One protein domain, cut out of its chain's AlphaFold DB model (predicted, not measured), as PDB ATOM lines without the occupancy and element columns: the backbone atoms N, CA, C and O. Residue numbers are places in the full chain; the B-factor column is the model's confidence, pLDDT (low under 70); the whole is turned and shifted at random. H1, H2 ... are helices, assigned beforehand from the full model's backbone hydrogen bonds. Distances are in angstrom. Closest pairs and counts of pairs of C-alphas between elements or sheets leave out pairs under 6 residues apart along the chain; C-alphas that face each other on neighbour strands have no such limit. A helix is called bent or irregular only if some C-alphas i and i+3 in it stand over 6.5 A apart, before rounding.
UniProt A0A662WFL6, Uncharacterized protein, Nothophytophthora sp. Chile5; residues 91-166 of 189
ATOM      1  N   GLU A  91      42.456  47.090 -12.650       59.94
ATOM      2  CA  GLU A  91      42.889  47.295 -11.267       59.94
ATOM      3  C   GLU A  91      42.089  46.475 -10.236       59.94
ATOM      4  O   GLU A  91      42.679  46.033  -9.252       59.94
ATOM      5  N   ASP A  92      40.816  46.148 -10.494       62.91
ATOM      6  CA  ASP A  92      39.970  45.375  -9.562       62.91
ATOM      7  C   ASP A  92      40.146  43.860  -9.726       62.91
ATOM      8  O   ASP A  92      40.066  43.072  -8.779       62.91
ATOM      9  N   VAL A  93      40.395  43.421 -10.960       63.91
ATOM     10  CA  VAL A  93      40.493  41.993 -11.298       63.91
ATOM     11  C   VAL A  93      41.902  41.463 -11.016       63.91
ATOM     12  O   VAL A  93      42.089  40.289 -10.680       63.91
ATOM     13  N   THR A  94      42.912  42.331 -11.115       70.94
ATOM     14  CA  THR A  94      44.322  41.966 -10.933       70.94
ATOM     15  C   THR A  94      44.636  41.415  -9.533       70.94
ATOM     16  O   THR A  94      45.291  40.370  -9.469       70.94
ATOM     17  N   PRO A  95      44.178  42.016  -8.416       76.38
ATOM     18  CA  PRO A  95      44.410  41.488  -7.071       76.38
ATOM     19  C   PRO A  95      43.800  40.099  -6.869       76.38
ATOM     20  O   PRO A  95      44.466  39.215  -6.334       76.38
ATOM     21  N   VAL A  96      42.580  39.871  -7.367       71.94
ATOM     22  CA  VAL A  96      41.869  38.584  -7.250       71.94
ATOM     23  C   VAL A  96      42.584  37.490  -8.046       71.94
ATOM     24  O   VAL A  96      42.845  36.399  -7.532       71.94
ATOM     25  N   ILE A  97      42.988  37.798  -9.284       70.06
ATOM     26  CA  ILE A  97      43.774  36.880 -10.116       70.06
ATOM     27  C   ILE A  97      45.128  36.578  -9.457       70.06
ATOM     28  O   ILE A  97      45.529  35.415  -9.393       70.06
ATOM     29  N   ARG A  98      45.826  37.593  -8.925       72.44
ATOM     30  CA  ARG A  98      47.112  37.415  -8.229       72.44
ATOM     31  C   ARG A  98      46.969  36.563  -6.972       72.44
ATOM     32  O   ARG A  98      47.759  35.641  -6.798       72.44
ATOM     33  N   ALA A  99      45.963  36.818  -6.138       73.81
ATOM     34  CA  ALA A  99      45.705  36.042  -4.928       73.81
ATOM     35  C   ALA A  99      45.476  34.558  -5.251       73.81
ATOM     36  O   ALA A  99      46.051  33.679  -4.604       73.81
ATOM     37  N   TYR A 100      44.714  34.269  -6.307       70.06
ATOM     38  CA  TYR A 100      44.492  32.895  -6.734       70.06
ATOM     39  C   TYR A 100      45.752  32.232  -7.310       70.06
ATOM     40  O   TYR A 100      46.028  31.077  -6.987       70.06
ATOM     41  N   ILE A 101      46.543  32.937  -8.127       65.88
ATOM     42  CA  ILE A 101      47.817  32.410  -8.648       65.88
ATOM     43  C   ILE A 101      48.773  32.097  -7.494       65.88
ATOM     44  O   ILE A 101      49.367  31.023  -7.468       65.88
ATOM     45  N   THR A 102      48.888  32.993  -6.512       74.00
ATOM     46  CA  THR A 102      49.718  32.786  -5.318       74.00
ATOM     47  C   THR A 102      49.246  31.575  -4.521       74.00
ATOM     48  O   THR A 102      50.069  30.745  -4.131       74.00
ATOM     49  N   LYS A 103      47.931  31.417  -4.334       73.06
ATOM     50  CA  LYS A 103      47.347  30.233  -3.693       73.06
ATOM     51  C   LYS A 103      47.698  28.949  -4.454       73.06
ATOM     52  O   LYS A 103      48.203  28.012  -3.849       73.06
ATOM     53  N   CYS A 104      47.526  28.930  -5.775       60.72
ATOM     54  CA  CYS A 104      47.844  27.760  -6.598       60.72
ATOM     55  C   CYS A 104      49.338  27.424  -6.583       60.72
ATOM     56  O   CYS A 104      49.699  26.265  -6.404       60.72
ATOM     57  N   ASN A 105      50.213  28.428  -6.677       65.94
ATOM     58  CA  ASN A 105      51.660  28.243  -6.570       65.94
ATOM     59  C   ASN A 105      52.058  27.674  -5.198       65.94
ATOM     60  O   ASN A 105      52.896  26.776  -5.124       65.94
ATOM     61  N   THR A 106      51.423  28.152  -4.124       68.25
ATOM     62  CA  THR A 106      51.646  27.665  -2.751       68.25
ATOM     63  C   THR A 106      51.190  26.213  -2.593       68.25
ATOM     64  O   THR A 106      51.887  25.402  -1.989       68.25
ATOM     65  N   GLU A 107      50.060  25.854  -3.201       67.44
ATOM     66  CA  GLU A 107      49.507  24.493  -3.217       67.44
ATOM     67  C   GLU A 107      50.200  23.573  -4.246       67.44
ATOM     68  O   GLU A 107      49.809  22.418  -4.410       67.44
ATOM     69  N   ARG A 108      51.240  24.064  -4.947       60.84
ATOM     70  CA  ARG A 108      51.906  23.397  -6.086       60.84
ATOM     71  C   ARG A 108      50.930  22.955  -7.181       60.84
ATOM     72  O   ARG A 108      51.226  22.047  -7.957       60.84
ATOM     73  N   LEU A 109      49.774  23.610  -7.256       56.16
ATOM     74  CA  LEU A 109      48.801  23.435  -8.315       56.16
ATOM     75  C   LEU A 109      49.275  24.247  -9.515       56.16
ATOM     76  O   LEU A 109      49.366  25.475  -9.448       56.16
ATOM     77  N   PRO A 110      49.601  23.591 -10.627       56.16
ATOM     78  CA  PRO A 110      50.257  24.270 -11.719       56.16
ATOM     79  C   PRO A 110      49.221  24.939 -12.622       56.16
ATOM     80  O   PRO A 110      48.841  24.434 -13.681       56.16
ATOM     81  N   ILE A 111      48.758  26.101 -12.176       61.75
ATOM     82  CA  ILE A 111      47.855  26.969 -12.919       61.75
ATOM     83  C   ILE A 111      48.653  28.194 -13.350       61.75
ATOM     84  O   ILE A 111      49.058  29.014 -12.532       61.75
ATOM     85  N   THR A 112      48.896  28.333 -14.654       63.12
ATOM     86  CA  THR A 112      49.530  29.554 -15.164       63.12
ATOM     87  C   THR A 112      48.492  30.669 -15.266       63.12
ATOM     88  O   THR A 112      47.373  30.451 -15.736       63.12
ATOM     89  N   ALA A 113      48.881  31.892 -14.896       64.12
ATOM     90  CA  ALA A 113      48.062  33.102 -15.031       64.12
ATOM     91  C   ALA A 113      47.409  33.226 -16.422       64.12
ATOM     92  O   ALA A 113      46.258  33.633 -16.564       64.12
ATOM     93  N   LYS A 114      48.143  32.803 -17.458       66.19
ATOM     94  CA  LYS A 114      47.706  32.786 -18.856       66.19
ATOM     95  C   LYS A 114      46.495  31.877 -19.091       66.19
ATOM     96  O   LYS A 114      45.594  32.253 -19.836       66.19
ATOM     97  N   MET A 115      46.457  30.704 -18.457       70.56
ATOM     98  CA  MET A 115      45.344  29.758 -18.591       70.56
ATOM     99  C   MET A 115      44.076  30.294 -17.931       70.56
ATOM    100  O   MET A 115      43.007  30.234 -18.534       70.56
ATOM    101  N   MET A 116      44.201  30.891 -16.744       71.81
ATOM    102  CA  MET A 116      43.068  31.538 -16.083       71.81
ATOM    103  C   MET A 116      42.556  32.742 -16.857       71.81
ATOM    104  O   MET A 116      41.355  32.857 -17.069       71.81
ATOM    105  N   LYS A 117      43.460  33.612 -17.323       73.38
ATOM    106  CA  LYS A 117      43.086  34.803 -18.091       73.38
ATOM    107  C   LYS A 117      42.334  34.426 -19.370       73.38
ATOM    108  O   LYS A 117      41.298  35.014 -19.660       73.38
ATOM    109  N   GLY A 118      42.807  33.412 -20.100       76.00
ATOM    110  CA  GLY A 118      42.118  32.913 -21.295       76.00
ATOM    111  C   GLY A 118      40.739  32.318 -20.994       76.00
ATOM    112  O   GLY A 118      39.790  32.523 -21.752       76.00
ATOM    113  N   TRP A 119      40.603  31.618 -19.866       76.44
ATOM    114  CA  TRP A 119      39.341  30.996 -19.475       76.44
ATOM    115  C   TRP A 119      38.306  32.014 -18.966       76.44
ATOM    116  O   TRP A 119      37.156  31.964 -19.406       76.44
ATOM    117  N   ILE A 120      38.721  32.985 -18.142       75.69
ATOM    118  CA  ILE A 120      37.884  34.110 -17.684       75.69
ATOM    119  C   ILE A 120      37.454  34.971 -18.875       75.69
ATOM    120  O   ILE A 120      36.283  35.329 -18.975       75.69
ATOM    121  N   GLY A 121      38.361  35.238 -19.821       77.44
ATOM    122  CA  GLY A 121      38.034  35.967 -21.050       77.44
ATOM    123  C   GLY A 121      37.002  35.249 -21.927       77.44
ATOM    124  O   GLY A 121      36.202  35.900 -22.590       77.44
ATOM    125  N   SER A 122      36.972  33.913 -21.888       77.56
ATOM    126  CA  SER A 122      35.972  33.107 -22.604       77.56
ATOM    127  C   SER A 122      34.632  33.006 -21.856       77.56
ATOM    128  O   SER A 122      33.616  32.692 -22.468       77.56
ATOM    129  N   HIS A 123      34.614  33.276 -20.543       75.44
ATOM    130  CA  HIS A 123      33.429  33.176 -19.682       75.44
ATOM    131  C   HIS A 123      33.336  34.364 -18.708       75.44
ATOM    132  O   HIS A 123      33.422  34.166 -17.488       75.44
ATOM    133  N   PRO A 124      33.114  35.595 -19.203       79.62
ATOM    134  CA  PRO A 124      33.146  36.798 -18.373       79.62
ATOM    135  C   PRO A 124      32.169  36.691 -17.195       79.62
ATOM    136  O   PRO A 124      31.011  36.297 -17.360       79.62
ATOM    137  N   ALA A 125      32.657  36.956 -15.984       82.38
ATOM    138  CA  ALA A 125      31.858  36.956 -14.760       82.38
ATOM    139  C   ALA A 125      31.155  38.309 -14.580       82.38
ATOM    140  O   ALA A 125      31.709  39.347 -14.931       82.38
ATOM    141  N   LYS A 126      29.934  38.303 -14.035       82.50
ATOM    142  CA  LYS A 126      29.142  39.527 -13.820       82.50
ATOM    143  C   LYS A 126      29.341  40.129 -12.431       82.50
ATOM    144  O   LYS A 126      28.968  41.274 -12.208       82.50
ATOM    145  N   ASN A 127      29.870  39.349 -11.492       76.19
ATOM    146  CA  ASN A 127      30.179  39.761 -10.127       76.19
ATOM    147  C   ASN A 127      31.304  38.886  -9.548       76.19
ATOM    148  O   ASN A 127      31.609  37.821 -10.091       76.19
ATOM    149  N   ILE A 128      31.910  39.338  -8.449       71.56
ATOM    150  CA  ILE A 128      33.056  38.666  -7.820       71.56
ATOM    151  C   ILE A 128      32.715  37.256  -7.322       71.56
ATOM    152  O   ILE A 128      33.492  36.330  -7.512       71.56
ATOM    153  N   THR A 129      31.501  37.046  -6.809       79.94
ATOM    154  CA  THR A 129      31.031  35.722  -6.374       79.94
ATOM    155  C   THR A 129      30.927  34.740  -7.546       79.94
ATOM    156  O   THR A 129      31.246  33.558  -7.422       79.94
ATOM    157  N   GLU A 130      30.496  35.216  -8.715       77.00
ATOM    158  CA  GLU A 130      30.461  34.427  -9.941       77.00
ATOM    159  C   GLU A 130      31.873  34.148 -10.460       77.00
ATOM    160  O   GLU A 130      32.112  33.051 -10.959       77.00
ATOM    161  N   LEU A 131      32.796  35.108 -10.323       78.56
ATOM    162  CA  LEU A 131      34.205  34.932 -10.666       78.56
ATOM    163  C   LEU A 131      34.844  33.846  -9.798       78.56
ATOM    164  O   LEU A 131      35.444  32.932 -10.355       78.56
ATOM    165  N   ASP A 132      34.645  33.880  -8.481       77.25
ATOM    166  CA  ASP A 132      35.159  32.871  -7.549       77.25
ATOM    167  C   ASP A 132      34.627  31.474  -7.874       77.25
ATOM    168  O   ASP A 132      35.396  30.521  -8.012       77.25
ATOM    169  N   ARG A 133      33.310  31.350  -8.087       80.31
ATOM    170  CA  ARG A 133      32.684  30.077  -8.481       80.31
ATOM    171  C   ARG A 133      33.287  29.536  -9.775       80.31
ATOM    172  O   ARG A 133      33.610  28.357  -9.875       80.31
ATOM    173  N   LYS A 134      33.445  30.406 -10.768       78.94
ATOM    174  CA  LYS A 134      34.009  30.072 -12.074       78.94
ATOM    175  C   LYS A 134      35.471  29.636 -11.952       78.94
ATOM    176  O   LYS A 134      35.880  28.619 -12.505       78.94
ATOM    177  N   VAL A 135      36.256  30.374 -11.185       77.44
ATOM    178  CA  VAL A 135      37.644  30.043 -10.880       77.44
ATOM    179  C   VAL A 135      37.751  28.663 -10.212       77.44
ATOM    180  O   VAL A 135      38.648  27.889 -10.558       77.44
ATOM    181  N   GLU A 136      36.804  28.297  -9.350       79.25
ATOM    182  CA  GLU A 136      36.747  26.967  -8.741       79.25
ATOM    183  C   GLU A 136      36.358  25.864  -9.740       79.25
ATOM    184  O   GLU A 136      36.998  24.815  -9.786       79.25
ATOM    185  N   GLU A 137      35.393  26.124 -10.624       77.56
ATOM    186  CA  GLU A 137      35.022  25.216 -11.722       77.56
ATOM    187  C   GLU A 137      36.180  24.984 -12.705       77.56
ATOM    188  O   GLU A 137      36.365  23.878 -13.224       77.56
ATOM    189  N   SER A 138      37.011  26.006 -12.932       71.94
ATOM    190  CA  SER A 138      38.167  25.917 -13.824       71.94
ATOM    191  C   SER A 138      39.224  24.920 -13.332       71.94
ATOM    192  O   SER A 138      39.896  24.293 -14.158       71.94
ATOM    193  N   LYS A 139      39.310  24.679 -12.012       70.38
ATOM    194  CA  LYS A 139      40.244  23.705 -11.419       70.38
ATOM    195  C   LYS A 139      40.008  22.292 -11.943       70.38
ATOM    196  O   LYS A 139      40.967  21.576 -12.214       70.38
ATOM    197  N   GLY A 140      38.746  21.909 -12.149       68.75
ATOM    198  CA  GLY A 140      38.382  20.597 -12.689       68.75
ATOM    199  C   GLY A 140      38.678  20.435 -14.185       68.75
ATOM    200  O   GLY A 140      38.828  19.314 -14.668       68.75
ATOM    201  N   MET A 141      38.793  21.538 -14.935       65.44
ATOM    202  CA  MET A 141      39.028  21.511 -16.386       65.44
ATOM    203  C   MET A 141      40.511  21.457 -16.776       65.44
ATOM    204  O   MET A 141      40.836  21.155 -17.934       65.44
ATOM    205  N   ILE A 142      41.422  21.759 -15.848       66.25
ATOM    206  CA  ILE A 142      42.865  21.641 -16.071       66.25
ATOM    207  C   ILE A 142      43.242  20.168 -15.915       66.25
ATOM    208  O   ILE A 142      43.705  19.703 -14.879       66.25
ATOM    209  N   THR A 143      43.013  19.401 -16.977       68.38
ATOM    210  CA  THR A 143      43.421  17.999 -17.020       68.38
ATOM    211  C   THR A 143      44.946  17.886 -17.021       68.38
ATOM    212  O   THR A 143      45.656  18.724 -17.590       68.38
ATOM    213  N   ALA A 144      45.468  16.793 -16.454       63.47
ATOM    214  CA  ALA A 144      46.906  16.508 -16.417       63.47
ATOM    215  C   ALA A 144      47.578  16.579 -17.807       63.47
ATOM    216  O   ALA A 144      48.759  16.904 -17.918       63.47
ATOM    217  N   ALA A 145      46.829  16.318 -18.884       68.56
ATOM    218  CA  ALA A 145      47.313  16.431 -20.258       68.56
ATOM    219  C   ALA A 145      47.628  17.881 -20.668       68.56
ATOM    220  O   ALA A 145      48.705  18.139 -21.210       68.56
ATOM    221  N   LYS A 146      46.732  18.835 -20.368       70.56
ATOM    222  CA  LYS A 146      46.974  20.268 -20.613       70.56
ATOM    223  C   LYS A 146      48.142  20.773 -19.771       70.56
ATOM    224  O   LYS A 146      48.950  21.559 -20.262       70.56
ATOM    225  N   TRP A 147      48.278  20.257 -18.549       69.19
ATOM    226  CA  TRP A 147      49.407  20.584 -17.687       69.19
ATOM    227  C   TRP A 147      50.754  20.130 -18.265       69.19
ATOM    228  O   TRP A 147      51.660  20.947 -18.412       69.19
ATOM    229  N   ARG A 148      50.887  18.861 -18.679       69.75
ATOM    230  CA  ARG A 148      52.140  18.351 -19.270       69.75
ATOM    231  C   ARG A 148      52.564  19.121 -20.520       69.75
ATOM    232  O   ARG A 148      53.755  19.223 -20.795       69.75
ATOM    233  N   ALA A 149      51.608  19.620 -21.303       73.88
ATOM    234  CA  ALA A 149      51.906  20.436 -22.475       73.88
ATOM    235  C   ALA A 149      52.475  21.809 -22.080       73.88
ATOM    236  O   ALA A 149      53.489  22.229 -22.631       73.88
ATOM    237  N   ALA A 150      51.868  22.474 -21.089       69.81
ATOM    238  CA  ALA A 150      52.366  23.741 -20.557       69.81
ATOM    239  C   ALA A 150      53.747  23.582 -19.898       69.81
ATOM    240  O   ALA A 150      54.643  24.377 -20.165       69.81
ATOM    241  N   TYR A 151      53.940  22.520 -19.110       71.38
ATOM    242  CA  TYR A 151      55.219  22.211 -18.469       71.38
ATOM    243  C   TYR A 151      56.337  21.999 -19.496       71.38
ATOM    244  O   TYR A 151      57.388  22.622 -19.393       71.38
ATOM    245  N   ARG A 152      56.083  21.223 -20.561       77.56
ATOM    246  CA  ARG A 152      57.053  21.036 -21.655       77.56
ATOM    247  C   ARG A 152      57.436  22.338 -22.357       77.56
ATOM    248  O   ARG A 152      58.557  22.461 -22.836       77.56
ATOM    249  N   HIS A 153      56.520  23.300 -22.440       74.38
ATOM    250  CA  HIS A 153      56.828  24.601 -23.025       74.38
ATOM    251  C   HIS A 153      57.768  25.423 -22.135       74.38
ATOM    252  O   HIS A 153      58.719  25.998 -22.654       74.38
ATOM    253  N   VAL A 154      57.536  25.436 -20.818       73.00
ATOM    254  CA  VAL A 154      58.428  26.094 -19.846       73.00
ATOM    255  C   VAL A 154      59.802  25.434 -19.850       73.00
ATOM    256  O   VAL A 154      60.801  26.125 -20.004       73.00
ATOM    257  N   GLN A 155      59.844  24.102 -19.807       77.88
ATOM    258  CA  GLN A 155      61.089  23.338 -19.829       77.88
ATOM    259  C   GLN A 155      61.921  23.633 -21.084       77.88
ATOM    260  O   GLN A 155      63.109  23.892 -20.984       77.88
ATOM    261  N   LYS A 156      61.288  23.731 -22.262       83.75
ATOM    262  CA  LYS A 156      61.983  24.119 -23.501       83.75
ATOM    263  C   LYS A 156      62.640  25.504 -23.412       83.75
ATOM    264  O   LYS A 156      63.678  25.730 -24.029       83.75
ATOM    265  N   VAL A 157      62.017  26.445 -22.702       76.50
ATOM    266  CA  VAL A 157      62.568  27.792 -22.496       76.50
ATOM    267  C   VAL A 157      63.726  27.745 -21.500       76.50
ATOM    268  O   VAL A 157      64.772  28.326 -21.771       76.50
ATOM    269  N   GLU A 158      63.587  27.017 -20.393       79.38
ATOM    270  CA  GLU A 158      64.672  26.809 -19.423       79.38
ATOM    271  C   GLU A 158      65.890  26.134 -20.066       79.38
ATOM    272  O   GLU A 158      67.004  26.642 -19.943       79.38
ATOM    273  N   ASP A 159      65.673  25.075 -20.848       83.31
ATOM    274  CA  ASP A 159      66.721  24.380 -21.600       83.31
ATOM    275  C   ASP A 159      67.452  25.335 -22.559       83.31
ATOM    276  O   ASP A 159      68.667  25.246 -22.716       83.31
ATOM    277  N   SER A 160      66.738  26.289 -23.173       79.19
ATOM    278  CA  SER A 160      67.357  27.291 -24.051       79.19
ATOM    279  C   SER A 160      68.253  28.280 -23.299       79.19
ATOM    280  O   SER A 160      69.309  28.649 -23.810       79.19
ATOM    281  N   TYR A 161      67.879  28.666 -22.073       78.00
ATOM    282  CA  TYR A 161      68.718  29.510 -21.221       78.00
ATOM    283  C   TYR A 161      69.956  28.756 -20.737       78.00
ATOM    284  O   TYR A 161      71.056  29.299 -20.773       78.00
ATOM    285  N   LEU A 162      69.802  27.493 -20.334       79.44
ATOM    286  CA  LEU A 162      70.924  26.652 -19.914       79.44
ATOM    287  C   LEU A 162      71.896  26.376 -21.067       79.44
ATOM    288  O   LEU A 162      73.106  26.413 -20.863       79.44
ATOM    289  N   ALA A 163      71.384  26.163 -22.282       80.38
ATOM    290  CA  ALA A 163      72.213  26.002 -23.471       80.38
ATOM    291  C   ALA A 163      73.023  27.271 -23.790       80.38
ATOM    292  O   ALA A 163      74.197  27.159 -24.122       80.38
ATOM    293  N   ALA A 164      72.432  28.462 -23.634       76.62
ATOM    294  CA  ALA A 164      73.134  29.734 -23.829       76.62
ATOM    295  C   ALA A 164      74.250  29.972 -22.795       76.62
ATOM    296  O   ALA A 164      75.272  30.565 -23.116       76.62
ATOM    297  N   LEU A 165      74.072  29.489 -21.561       74.06
ATOM    298  CA  LEU A 165      75.087  29.581 -20.506       74.06
ATOM    299  C   LEU A 165      76.240  28.578 -20.681       74.06
ATOM    300  O   LEU A 165      77.316  28.788 -20.133       74.06
ATOM    301  N   GLY A 166      76.027  27.488 -21.424       63.12
ATOM    302  CA  GLY A 166      77.046  26.470 -21.692       63.12
ATOM    303  C   GLY A 166      77.987  26.785 -22.861       63.12
ATOM    304  O   GLY A 166      78.921  26.023 -23.090       63.12
TER     305      GLY A 166
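AT A GLANCE: This is residues 91 to 166 of the 189 residues of an uncharacterized protein of Nothophytophthora sp. Chile5 (UniProt A0A662WFL6). Three helices, H1, H2 and H3, form a small body, their centres in a triangle and H2 set steeply to the other two, and the longest helix, H4, leads away from it as an arm. The chain turns a corner between H3 and H4, and residues 152 to 166, of which 152 to 165 belong to H4, stick out. The printed part has 76 residues with four named helices, H1 to H4 along the chain, and no named strand: all helix. It is loose, with a radius of gyration of the C-alphas of 14.8 A, and elongated, spanning 50 by 28 by 23 A.

HOW THE PARTS SIT: H1, residues 91 to 106, and H2, residues 113 to 122, are close but not clearly touching, with the C-alphas of Ile 101 and Ala 113 closest at 6.4 A. They run opposite ways at a steep tilt of 50 degrees. H2 touches H3, residues 128 to 141, with the C-alphas of Met 116 and Val 135 closest at 7.7 A. These two run opposite ways at a steep tilt of 68 degrees, only just short of about perpendicular. H1 and H3 are near each other. H4, residues 144 to 165, is apart from H1, H2 and H3. Every O i to N i+4 pair is within hydrogen-bond range in H2 and H4, against 10 of 12 in H1 and 7 of 10 in H3.

IN THESE COORDINATES: H1 begins at C-alpha 91 (42.889, 47.295, -11.267) and is 23.1 A long; it is neither bent nor irregular, but only just: C-alphas 92 and 95 are 6.4 A apart. H2 measures 14.3 A and H3 20.1 A. H4 measures 31.3 A and ends at C-alpha 165 (75.087, 29.581, -20.506).

THE WHOLE: The C-alphas farthest apart, those of Lys 126 and Gly 166, are 50.3 A apart. The printed part has no cut and no long link. The mean pLDDT of the printed part is 72.3, with 25 residues under 70, among them 104 to 114 and 140 to 145.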